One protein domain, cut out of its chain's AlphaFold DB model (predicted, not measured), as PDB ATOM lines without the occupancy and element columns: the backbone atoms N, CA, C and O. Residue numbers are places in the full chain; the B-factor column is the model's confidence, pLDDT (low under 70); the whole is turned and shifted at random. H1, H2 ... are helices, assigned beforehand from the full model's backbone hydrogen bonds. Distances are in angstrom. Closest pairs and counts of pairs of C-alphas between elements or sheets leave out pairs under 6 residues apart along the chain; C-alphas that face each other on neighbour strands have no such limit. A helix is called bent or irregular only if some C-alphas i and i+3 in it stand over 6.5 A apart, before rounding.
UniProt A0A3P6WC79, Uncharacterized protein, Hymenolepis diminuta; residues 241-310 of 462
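Overview. This is residues 241 to 310 of the 462 residues of an uncharacterized protein of Hymenolepis diminuta (UniProt A0A3P6WC79). A loose, open chain path holds three separate helices: H1 at one end of the long axis, the longer H2 slanting across the other end, and between them a long stretch without named elements, residues 252 to 283, that folds back on itself in the middle. After H2 the path returns toward the end where H1 lies, through the short H3, residues 306 to 309, and the printed part ends just after it at Gly 310; no helix touches another, and residues 281 to 286 stick out at the H2 end. The printed part has 70 residues with three named helices, in the order H1, H2, H3, and no named strand. The class is all helix, though under half of the residues, 30 of the 70, are in named elements. The whole is loose, with a radius of gyration of the C-alphas of 14.6 A, and elongated, with spans of 45 by 26 by 17 A.

Arrangement. The longest helix is H2, residues 284 to 298, and it touches no helix. H1, residues 241 to 251, is apart from H2, with no C-alpha of the one within 8 A of the other. H3, residues 306 to 309, is apart from H2 by the same test, and H1 and H3 are apart too. In the long link from H1 to H2, residues 264 to 265 pair with residues 276 to 277, antiparallel, in stretches too short to be named as strands. In H1 every pair of O i and N i+4 is within hydrogen-bond range; in H2 10 of 11 are, and H3, with 4 residues, is too short for such a pair.

Along the chain. H2 runs from Asn 284, C-alpha at (67.992, -45.769, 22.109), to Leu 298, C-alpha at (48.675, -53.945, 24.318), and is 21.1 A long from first to last C-alpha. H1 begins at Glu 241, C-alpha at (36.457, -35.109, -4.096), and ends at Asn 251, 15.1 A from first to last C-alpha. H3 runs from Arg 306 to Leu 309, 5.1 A from first to last C-alpha, and its last C-alpha is at (38.757, -47.933, 11.633). No helix is bent.

Size, cuts and confidence. The two C-alphas farthest apart are those of Glu 241 and Asp 285, at 45.1 A, while the first and last printed C-alphas, of Glu 241 and Gly 310, are 18.3 A apart. The printed part has no cut. The link from H1 to H2 is long, with 32 residues, and the link from H2 to H3 is short, with 7. Residues 281 to 286, of which 284 to 286 belong to H2, stand free. The mean pLDDT of the printed part is 74.1, and residues 279 to 310 are under 70; the mean is 93 for H1, 59 for H2 and 55 for H3.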
ATOM      1  N   GLU A 241      37.184 -34.179  -4.952       88.56
ATOM      2  CA  GLU A 241      36.457 -35.109  -4.096       88.56
ATOM      3  C   GLU A 241      37.348 -35.722  -3.009       88.56
ATOM      4  O   GLU A 241      37.000 -35.608  -1.834       88.56
ATOM      5  N   SER A 242      38.542 -36.245  -3.329       89.44
ATOM      6  CA  SER A 242      39.448 -36.763  -2.285       89.44
ATOM      7  C   SER A 242      39.907 -35.664  -1.315       89.44
ATOM      8  O   SER A 242      39.949 -35.876  -0.100       89.44
ATOM      9  N   LEU A 243      40.116 -34.440  -1.814       91.94
ATOM     10  CA  LEU A 243      40.356 -33.256  -0.983       91.94
ATOM     11  C   LEU A 243      39.147 -32.880  -0.110       91.94
ATOM     12  O   LEU A 243      39.334 -32.325   0.974       91.94
ATOM     13  N   THR A 244      37.918 -33.153  -0.553       93.12
ATOM     14  CA  THR A 244      36.693 -32.913   0.231       93.12
ATOM     15  C   THR A 244      36.526 -33.968   1.321       93.12
ATOM     16  O   THR A 244      36.324 -33.600   2.477       93.12
ATOM     17  N   ILE A 245      36.735 -35.245   0.992       90.81
ATOM     18  CA  ILE A 245      36.762 -36.378   1.929       90.81
ATOM     19  C   ILE A 245      37.787 -36.125   3.053       90.81
ATOM     20  O   ILE A 245      37.455 -36.214   4.236       90.81
ATOM     21  N   TRP A 246      39.012 -35.698   2.718       94.19
ATOM     22  CA  TRP A 246      40.041 -35.349   3.712       94.19
ATOM     23  C   TRP A 246      39.695 -34.110   4.557       94.19
ATOM     24  O   TRP A 246      39.957 -34.086   5.762       94.19
ATOM     25  N   LYS A 247      39.076 -33.074   3.972       95.50
ATOM     26  CA  LYS A 247      38.590 -31.906   4.737       95.50
ATOM     27  C   LYS A 247      37.489 -32.301   5.726       95.50
ATOM     28  O   LYS A 247      37.549 -31.888   6.880       95.50
ATOM     29  N   GLN A 248      36.530 -33.126   5.304       94.62
ATOM     30  CA  GLN A 248      35.467 -33.647   6.169       94.62
ATOM     31  C   GLN A 248      36.038 -34.483   7.322       94.62
ATOM     32  O   GLN A 248      35.690 -34.238   8.474       94.62
ATOM     33  N   TRP A 249      36.986 -35.383   7.047       94.00
ATOM     34  CA  TRP A 249      37.670 -36.180   8.073       94.00
ATOM     35  C   TRP A 249      38.457 -35.332   9.085       94.00
ATOM     36  O   TRP A 249      38.413 -35.584  10.289       94.00
ATOM     37  N   LYS A 250      39.119 -34.251   8.657       94.88
ATOM     38  CA  LYS A 250      39.726 -33.308   9.616       94.88
ATOM     39  C   LYS A 250      38.671 -32.595  10.467       94.88
ATOM     40  O   LYS A 250      38.875 -32.435  11.670       94.88
ATOM     41  N   ASN A 251      37.520 -32.249   9.887       95.56
ATOM     42  CA  ASN A 251      36.399 -31.652  10.620       95.56
ATOM     43  C   ASN A 251      35.758 -32.626  11.635       95.56
ATOM     44  O   ASN A 251      35.295 -32.177  12.681       95.56
ATOM     45  N   THR A 252      35.802 -33.951  11.415       93.56
ATOM     46  CA  THR A 252      35.402 -34.958  12.427       93.56
ATOM     47  C   THR A 252      36.445 -35.164  13.539       93.56
ATOM     48  O   THR A 252      36.274 -36.040  14.388       93.56
ATOM     49  N   ARG A 253      37.496 -34.326  13.592       94.06
ATOM     50  CA  ARG A 253      38.687 -34.452  14.459       94.06
ATOM     51  C   ARG A 253      39.540 -35.673  14.110       94.06
ATOM     52  O   ARG A 253      40.054 -36.349  15.001       94.06
ATOM     53  N   CYS A 254      39.704 -35.924  12.813       93.06
ATOM     54  CA  CYS A 254      40.532 -36.989  12.259       93.06
ATOM     55  C   CYS A 254      40.068 -38.398  12.671       93.06
ATOM     56  O   CYS A 254      40.888 -39.224  13.068       93.06
ATOM     57  N   GLN A 255      38.752 -38.651  12.604       90.50
ATOM     58  CA  GLN A 255      38.129 -39.950  12.901       90.50
ATOM     59  C   GLN A 255      37.496 -40.559  11.636       90.50
ATOM     60  O   GLN A 255      36.755 -39.838  10.956       90.50
ATOM     61  N   PRO A 256      37.713 -41.856  11.329       88.38
ATOM     62  CA  PRO A 256      38.476 -42.851  12.101       88.38
ATOM     63  C   PRO A 256      39.996 -42.618  12.068       88.38
ATOM     64  O   PRO A 256      40.489 -41.915  11.187       88.38
ATOM     65  N   ASN A 257      40.744 -43.196  13.016       88.19
ATOM     66  CA  ASN A 257      42.186 -42.959  13.156       88.19
ATOM     67  C   ASN A 257      42.995 -44.250  13.367       88.19
ATOM     68  O   ASN A 257      42.668 -45.060  14.229       88.19
ATOM     69  N   PHE A 258      44.099 -44.413  12.632       88.94
ATOM     70  CA  PHE A 258      44.963 -45.601  12.711       88.94
ATOM     71  C   PHE A 258      46.017 -45.544  13.833       88.94
ATOM     72  O   PHE A 258      46.722 -46.528  14.071       88.94
ATOM     73  N   ARG A 259      46.171 -44.409  14.529       88.81
ATOM     74  CA  ARG A 259      47.194 -44.233  15.571       88.81
ATOM     75  C   ARG A 259      46.667 -44.658  16.940       88.81
ATOM     76  O   ARG A 259      45.586 -44.272  17.364       88.81
ATOM     77  N   ILE A 260      47.468 -45.439  17.664       85.56
ATOM     78  CA  ILE A 260      47.058 -46.059  18.934       85.56
ATOM     79  C   ILE A 260      46.850 -44.983  20.030       85.56
ATOM     80  O   ILE A 260      47.823 -44.311  20.390       85.56
ATOM     81  N   PRO A 261      45.641 -44.834  20.617       81.44
ATOM     82  CA  PRO A 261      45.263 -43.650  21.406       81.44
ATOM     83  C   PRO A 261      46.148 -43.311  22.612       81.44
ATOM     84  O   PRO A 261      46.335 -42.147  22.952       81.44
ATOM     85  N   TYR A 262      46.712 -44.327  23.268       79.81
ATOM     86  CA  TYR A 262      47.548 -44.176  24.465       79.81
ATOM     87  C   TYR A 262      49.051 -44.006  24.170       79.81
ATOM     88  O   TYR A 262      49.812 -43.702  25.091       79.81
ATOM     89  N   VAL A 263      49.477 -44.176  22.911       82.38
ATOM     90  CA  VAL A 263      50.887 -44.111  22.466       82.38
ATOM     91  C   VAL A 263      51.252 -42.737  21.885       82.38
ATOM     92  O   VAL A 263      52.402 -42.306  21.983       82.38
ATOM     93  N   TRP A 264      50.282 -42.034  21.298       86.88
ATOM     94  CA  TRP A 264      50.496 -40.788  20.553       86.88
ATOM     95  C   TRP A 264      49.888 -39.566  21.256       86.88
ATOM     96  O   TRP A 264      48.896 -39.669  21.975       86.88
ATOM     97  N   VAL A 265      50.500 -38.399  21.041       88.00
ATOM     98  CA  VAL A 265      50.068 -37.093  21.560       88.00
ATOM     99  C   VAL A 265      50.021 -36.084  20.399       88.00
ATOM    100  O   VAL A 265      51.000 -36.009  19.655       88.00
ATOM    101  N   PRO A 266      48.950 -35.282  20.238       91.56
ATOM    102  CA  PRO A 266      47.718 -35.291  21.032       91.56
ATOM    103  C   PRO A 266      46.903 -36.573  20.771       91.56
ATOM    104  O   PRO A 266      47.231 -37.332  19.864       91.56
ATOM    105  N   ASN A 267      45.904 -36.868  21.607       89.56
ATOM    106  CA  ASN A 267      45.225 -38.171  21.608       89.56
ATOM    107  C   ASN A 267      44.519 -38.452  20.257       89.56
ATOM    108  O   ASN A 267      43.584 -37.718  19.910       89.56
ATOM    109  N   PRO A 268      44.901 -39.522  19.528       90.81
ATOM    110  CA  PRO A 268      44.266 -39.942  18.279       90.81
ATOM    111  C   PRO A 268      42.739 -40.023  18.284       90.81
ATOM    112  O   PRO A 268      42.155 -39.690  17.266       90.81
ATOM    113  N   ASN A 269      42.082 -40.384  19.395       89.88
ATOM    114  CA  ASN A 269      40.609 -40.489  19.468       89.88
ATOM    115  C   ASN A 269      39.888 -39.140  19.673       89.88
ATOM    116  O   ASN A 269      38.660 -39.091  19.735       89.88
ATOM    117  N   GLN A 270      40.628 -38.049  19.888       89.88
ATOM    118  CA  GLN A 270      40.072 -36.761  20.326       89.88
ATOM    119  C   GLN A 270      40.478 -35.586  19.429       89.88
ATOM    120  O   GLN A 270      39.853 -34.526  19.494       89.88
ATOM    121  N   SER A 271      41.530 -35.752  18.626       91.81
ATOM    122  CA  SER A 271      42.216 -34.652  17.951       91.81
ATOM    123  C   SER A 271      43.051 -35.129  16.766       91.81
ATOM    124  O   SER A 271      43.662 -36.198  16.816       91.81
ATOM    125  N   CYS A 272      43.130 -34.278  15.744       92.69
ATOM    126  CA  CYS A 272      44.105 -34.367  14.663       92.69
ATOM    127  C   CYS A 272      45.552 -34.181  15.154       92.69
ATOM    128  O   CYS A 272      45.792 -33.657  16.242       92.69
ATOM    129  N   GLY A 273      46.511 -34.582  14.315       89.25
ATOM    130  CA  GLY A 273      47.941 -34.348  14.526       89.25
ATOM    131  C   GLY A 273      48.374 -32.879  14.331       89.25
ATOM    132  O   GLY A 273      47.526 -31.993  14.222       89.25
ATOM    133  N   PRO A 274      49.692 -32.600  14.259       90.88
ATOM    134  CA  PRO A 274      50.789 -33.562  14.133       90.88
ATOM    135  C   PRO A 274      50.979 -34.426  15.384       90.88
ATOM    136  O   PRO A 274      51.046 -33.927  16.507       90.88
ATOM    137  N   TYR A 275      51.075 -35.739  15.177       89.94
ATOM    138  CA  TYR A 275      51.207 -36.717  16.252       89.94
ATOM    139  C   TYR A 275      52.677 -36.975  16.586       89.94
ATOM    140  O   TYR A 275      53.441 -37.445  15.743       89.94
ATOM    141  N   ARG A 276      53.055 -36.742  17.844       88.62
ATOM    142  CA  ARG A 276      54.348 -37.148  18.413       88.62
ATOM    143  C   ARG A 276      54.186 -38.358  19.329       88.62
ATOM    144  O   ARG A 276      53.134 -38.556  19.939       88.62
ATOM    145  N   TYR A 277      55.239 -39.157  19.438       83.50
ATOM    146  CA  TYR A 277      55.308 -40.256  20.395       83.50
ATOM    147  C   TYR A 277      55.277 -39.706  21.832       83.50
ATOM    148  O   TYR A 277      55.976 -38.734  22.133       83.50
ATOM    149  N   LYS A 278      54.463 -40.297  22.717       76.00
ATOM    150  CA  LYS A 278      54.127 -39.710  24.030       76.00
ATOM    151  C   LYS A 278      55.340 -39.413  24.919       76.00
ATOM    152  O   LYS A 278      55.349 -38.380  25.582       76.00
ATOM    153  N   ASN A 279      56.359 -40.271  24.879       69.75
ATOM    154  CA  ASN A 279      57.585 -40.155  25.676       69.75
ATOM    155  C   ASN A 279      58.820 -39.830  24.805       69.75
ATOM    156  O   ASN A 279      59.931 -40.246  25.116       69.75
ATOM    157  N   GLY A 280      58.630 -39.125  23.680       57.59
ATOM    158  CA  GLY A 280      59.613 -38.952  22.596       57.59
ATOM    159  C   GLY A 280      60.839 -38.069  22.883       57.59
ATOM    160  O   GLY A 280      61.165 -37.211  22.069       57.59
ATOM    161  N   SER A 281      61.515 -38.257  24.017       54.12
ATOM    162  CA  SER A 281      62.824 -37.667  24.316       54.12
ATOM    163  C   SER A 281      63.594 -38.551  25.304       54.12
ATOM    164  O   SER A 281      63.390 -38.435  26.513       54.12
ATOM    165  N   ARG A 282      64.433 -39.456  24.767       55.00
ATOM    166  CA  ARG A 282      65.510 -40.222  25.438       55.00
ATOM    167  C   ARG A 282      66.288 -41.086  24.434       55.00
ATOM    168  O   ARG A 282      65.907 -41.179  23.269       55.00
ATOM    169  N   ASN A 283      67.388 -41.678  24.901       60.31
ATOM    170  CA  ASN A 283      68.325 -42.486  24.115       60.31
ATOM    171  C   ASN A 283      67.731 -43.838  23.664       60.31
ATOM    172  O   ASN A 283      66.724 -44.305  24.197       60.31
ATOM    173  N   ASN A 284      68.411 -44.499  22.720       59.06
ATOM    174  CA  ASN A 284      67.992 -45.769  22.109       59.06
ATOM    175  C   ASN A 284      67.651 -46.887  23.120       59.06
ATOM    176  O   ASN A 284      66.745 -47.681  22.867       59.06
ATOM    177  N   ASP A 285      68.334 -46.946  24.265       62.88
ATOM    178  CA  ASP A 285      68.126 -47.990  25.280       62.88
ATOM    179  C   ASP A 285      66.768 -47.874  25.995       62.88
ATOM    180  O   ASP A 285      66.100 -48.885  26.243       62.88
ATOM    181  N   ASP A 286      66.311 -46.644  26.262       60.34
ATOM    182  CA  ASP A 286      65.000 -46.388  26.876       60.34
ATOM    183  C   ASP A 286      63.870 -46.862  25.947       60.34
ATOM    184  O   ASP A 286      62.922 -47.501  26.407       60.34
ATOM    185  N   ILE A 287      64.008 -46.652  24.629       58.94
ATOM    186  CA  ILE A 287      63.038 -47.094  23.608       58.94
ATOM    187  C   ILE A 287      62.825 -48.617  23.680       58.94
ATOM    188  O   ILE A 287      61.688 -49.101  23.662       58.94
ATOM    189  N   ALA A 288      63.905 -49.393  23.820       61.19
ATOM    190  CA  ALA A 288      63.836 -50.851  23.917       61.19
ATOM    191  C   ALA A 288      63.160 -51.334  25.217       61.19
ATOM    192  O   ALA A 288      62.423 -52.330  25.206       61.19
ATOM    193  N   MET A 289      63.363 -50.630  26.339       60.91
ATOM    194  CA  MET A 289      62.650 -50.919  27.589       60.91
ATOM    195  C   MET A 289      61.176 -50.480  27.518       60.91
ATOM    196  O   MET A 289      60.299 -51.150  28.072       60.91
ATOM    197  N   GLU A 290      60.869 -49.398  26.805       60.34
ATOM    198  CA  GLU A 290      59.509 -48.882  26.676       60.34
ATOM    199  C   GLU A 290      58.625 -49.770  25.789       60.34
ATOM    200  O   GLU A 290      57.490 -50.067  26.168       60.34
ATOM    201  N   PHE A 291      59.155 -50.336  24.698       61.47
ATOM    202  CA  PHE A 291      58.434 -51.348  23.914       61.47
ATOM    203  C   PHE A 291      58.057 -52.596  24.738       61.47
ATOM    204  O   PHE A 291      57.018 -53.208  24.474       61.47
ATOM    205  N   LYS A 292      58.832 -52.965  25.775       63.12
ATOM    206  CA  LYS A 292      58.434 -54.027  26.724       63.12
ATOM    207  C   LYS A 292      57.234 -53.606  27.586       63.12
ATOM    208  O   LYS A 292      56.334 -54.419  27.791       63.12
ATOM    209  N   LYS A 293      57.178 -52.346  28.040       61.81
ATOM    210  CA  LYS A 293      56.029 -51.790  28.787       61.81
ATOM    211  C   LYS A 293      54.781 -51.670  27.903       61.81
ATOM    212  O   LYS A 293      53.701 -52.086  28.307       61.81
ATOM    213  N   ILE A 294      54.926 -51.191  26.668       60.41
ATOM    214  CA  ILE A 294      53.811 -51.085  25.712       60.41
ATOM    215  C   ILE A 294      53.251 -52.463  25.346       60.41
ATOM    216  O   ILE A 294      52.035 -52.604  25.247       60.41
ATOM    217  N   LYS A 295      54.092 -53.503  25.227       58.06
ATOM    218  CA  LYS A 295      53.608 -54.881  25.041       58.06
ATOM    219  C   LYS A 295      52.670 -55.332  26.165       58.06
ATOM    220  O   LYS A 295      51.628 -55.892  25.847       58.06
ATOM    221  N   SER A 296      52.976 -55.069  27.442       56.53
ATOM    222  CA  SER A 296      52.074 -55.484  28.532       56.53
ATOM    223  C   SER A 296      50.714 -54.784  28.446       56.53
ATOM    224  O   SER A 296      49.686 -55.434  28.600       56.53
ATOM    225  N   HIS A 297      50.688 -53.492  28.100       52.19
ATOM    226  CA  HIS A 297      49.440 -52.742  27.935       52.19
ATOM    227  C   HIS A 297      48.663 -53.118  26.660       52.19
ATOM    228  O   HIS A 297      47.439 -53.169  26.704       52.19
ATOM    229  N   LEU A 298      49.328 -53.467  25.551       51.50
ATOM    230  CA  LEU A 298      48.675 -53.945  24.318       51.50
ATOM    231  C   LEU A 298      47.893 -55.256  24.505       51.50
ATOM    232  O   LEU A 298      46.927 -55.500  23.779       51.50
ATOM    233  N   PHE A 299      48.292 -56.093  25.470       48.84
ATOM    234  CA  PHE A 299      47.557 -57.306  25.839       48.84
ATOM    235  C   PHE A 299      46.383 -57.050  26.802       48.84
ATOM    236  O   PHE A 299      45.515 -57.914  26.917       48.84
ATOM    237  N   SER A 300      46.338 -55.888  27.466       41.81
ATOM    238  CA  SER A 300      45.313 -55.520  28.459       41.81
ATOM    239  C   SER A 300      44.311 -54.467  27.971       41.81
ATOM    240  O   SER A 300      43.196 -54.408  28.481       41.81
ATOM    241  N   ALA A 301      44.687 -53.631  27.003       41.94
ATOM    242  CA  ALA A 301      43.788 -52.662  26.391       41.94
ATOM    243  C   ALA A 301      42.672 -53.372  25.600       41.94
ATOM    244  O   ALA A 301      42.937 -54.404  24.968       41.94
ATOM    245  N   PRO A 302      41.449 -52.808  25.550       43.00
ATOM    246  CA  PRO A 302      40.460 -53.208  24.562       43.00
ATOM    247  C   PRO A 302      41.090 -53.157  23.170       43.00
ATOM    248  O   PRO A 302      41.639 -52.138  22.750       43.00
ATOM    249  N   GLN A 303      41.045 -54.279  22.458       46.69
ATOM    250  CA  GLN A 303      41.405 -54.320  21.047       46.69
ATOM    251  C   GLN A 303      40.206 -53.747  20.287       46.69
ATOM    252  O   GLN A 303      39.329 -54.512  19.884       46.69
ATOM    253  N   ASN A 304      40.143 -52.409  20.185       45.62
ATOM    254  CA  ASN A 304      39.124 -51.689  19.415       45.62
ATOM    255  C   ASN A 304      38.925 -52.388  18.068       45.62
ATOM    256  O   ASN A 304      39.888 -52.765  17.390       45.62
ATOM    257  N   SER A 305      37.667 -52.646  17.733       50.38
ATOM    258  CA  SER A 305      37.318 -53.474  16.588       50.38
ATOM    259  C   SER A 305      37.762 -52.780  15.302       50.38
ATOM    260  O   SER A 305      37.657 -51.560  15.191       50.38
ATOM    261  N   ARG A 306      38.249 -53.516  14.293       56.75
ATOM    262  CA  ARG A 306      38.705 -52.867  13.047       56.75
ATOM    263  C   ARG A 306      37.560 -52.226  12.251       56.75
ATOM    264  O   ARG A 306      37.808 -51.332  11.453       56.75
ATOM    265  N   THR A 307      36.316 -52.576  12.574       51.53
ATOM    266  CA  THR A 307      35.096 -51.811  12.269       51.53
ATOM    267  C   THR A 307      35.183 -50.327  12.644       51.53
ATOM    268  O   THR A 307      34.715 -49.484  11.891       51.53
ATOM    269  N   GLU A 308      35.803 -49.976  13.775       54.41
ATOM    270  CA  GLU A 308      35.974 -48.580  14.218       54.41
ATOM    271  C   GLU A 308      37.034 -47.820  13.406       54.41
ATOM    272  O   GLU A 308      37.067 -46.593  13.439       54.41
ATOM    273  N   LEU A 309      37.872 -48.531  12.639       56.22
ATOM    274  CA  LEU A 309      38.757 -47.933  11.633       56.22
ATOM    275  C   LEU A 309      38.018 -47.638  10.313       56.22
ATOM    276  O   LEU A 309      38.611 -47.088   9.387       56.22
ATOM    277  N   GLY A 310      36.730 -47.993  10.229       56.72
ATOM    278  CA  GLY A 310      35.856 -47.718   9.092       56.72
ATOM    279  C   GLY A 310      36.198 -48.496   7.824       56.72
ATOM    280  O   GLY A 310      35.828 -48.040   6.754       56.72
TER     281      GLY A 310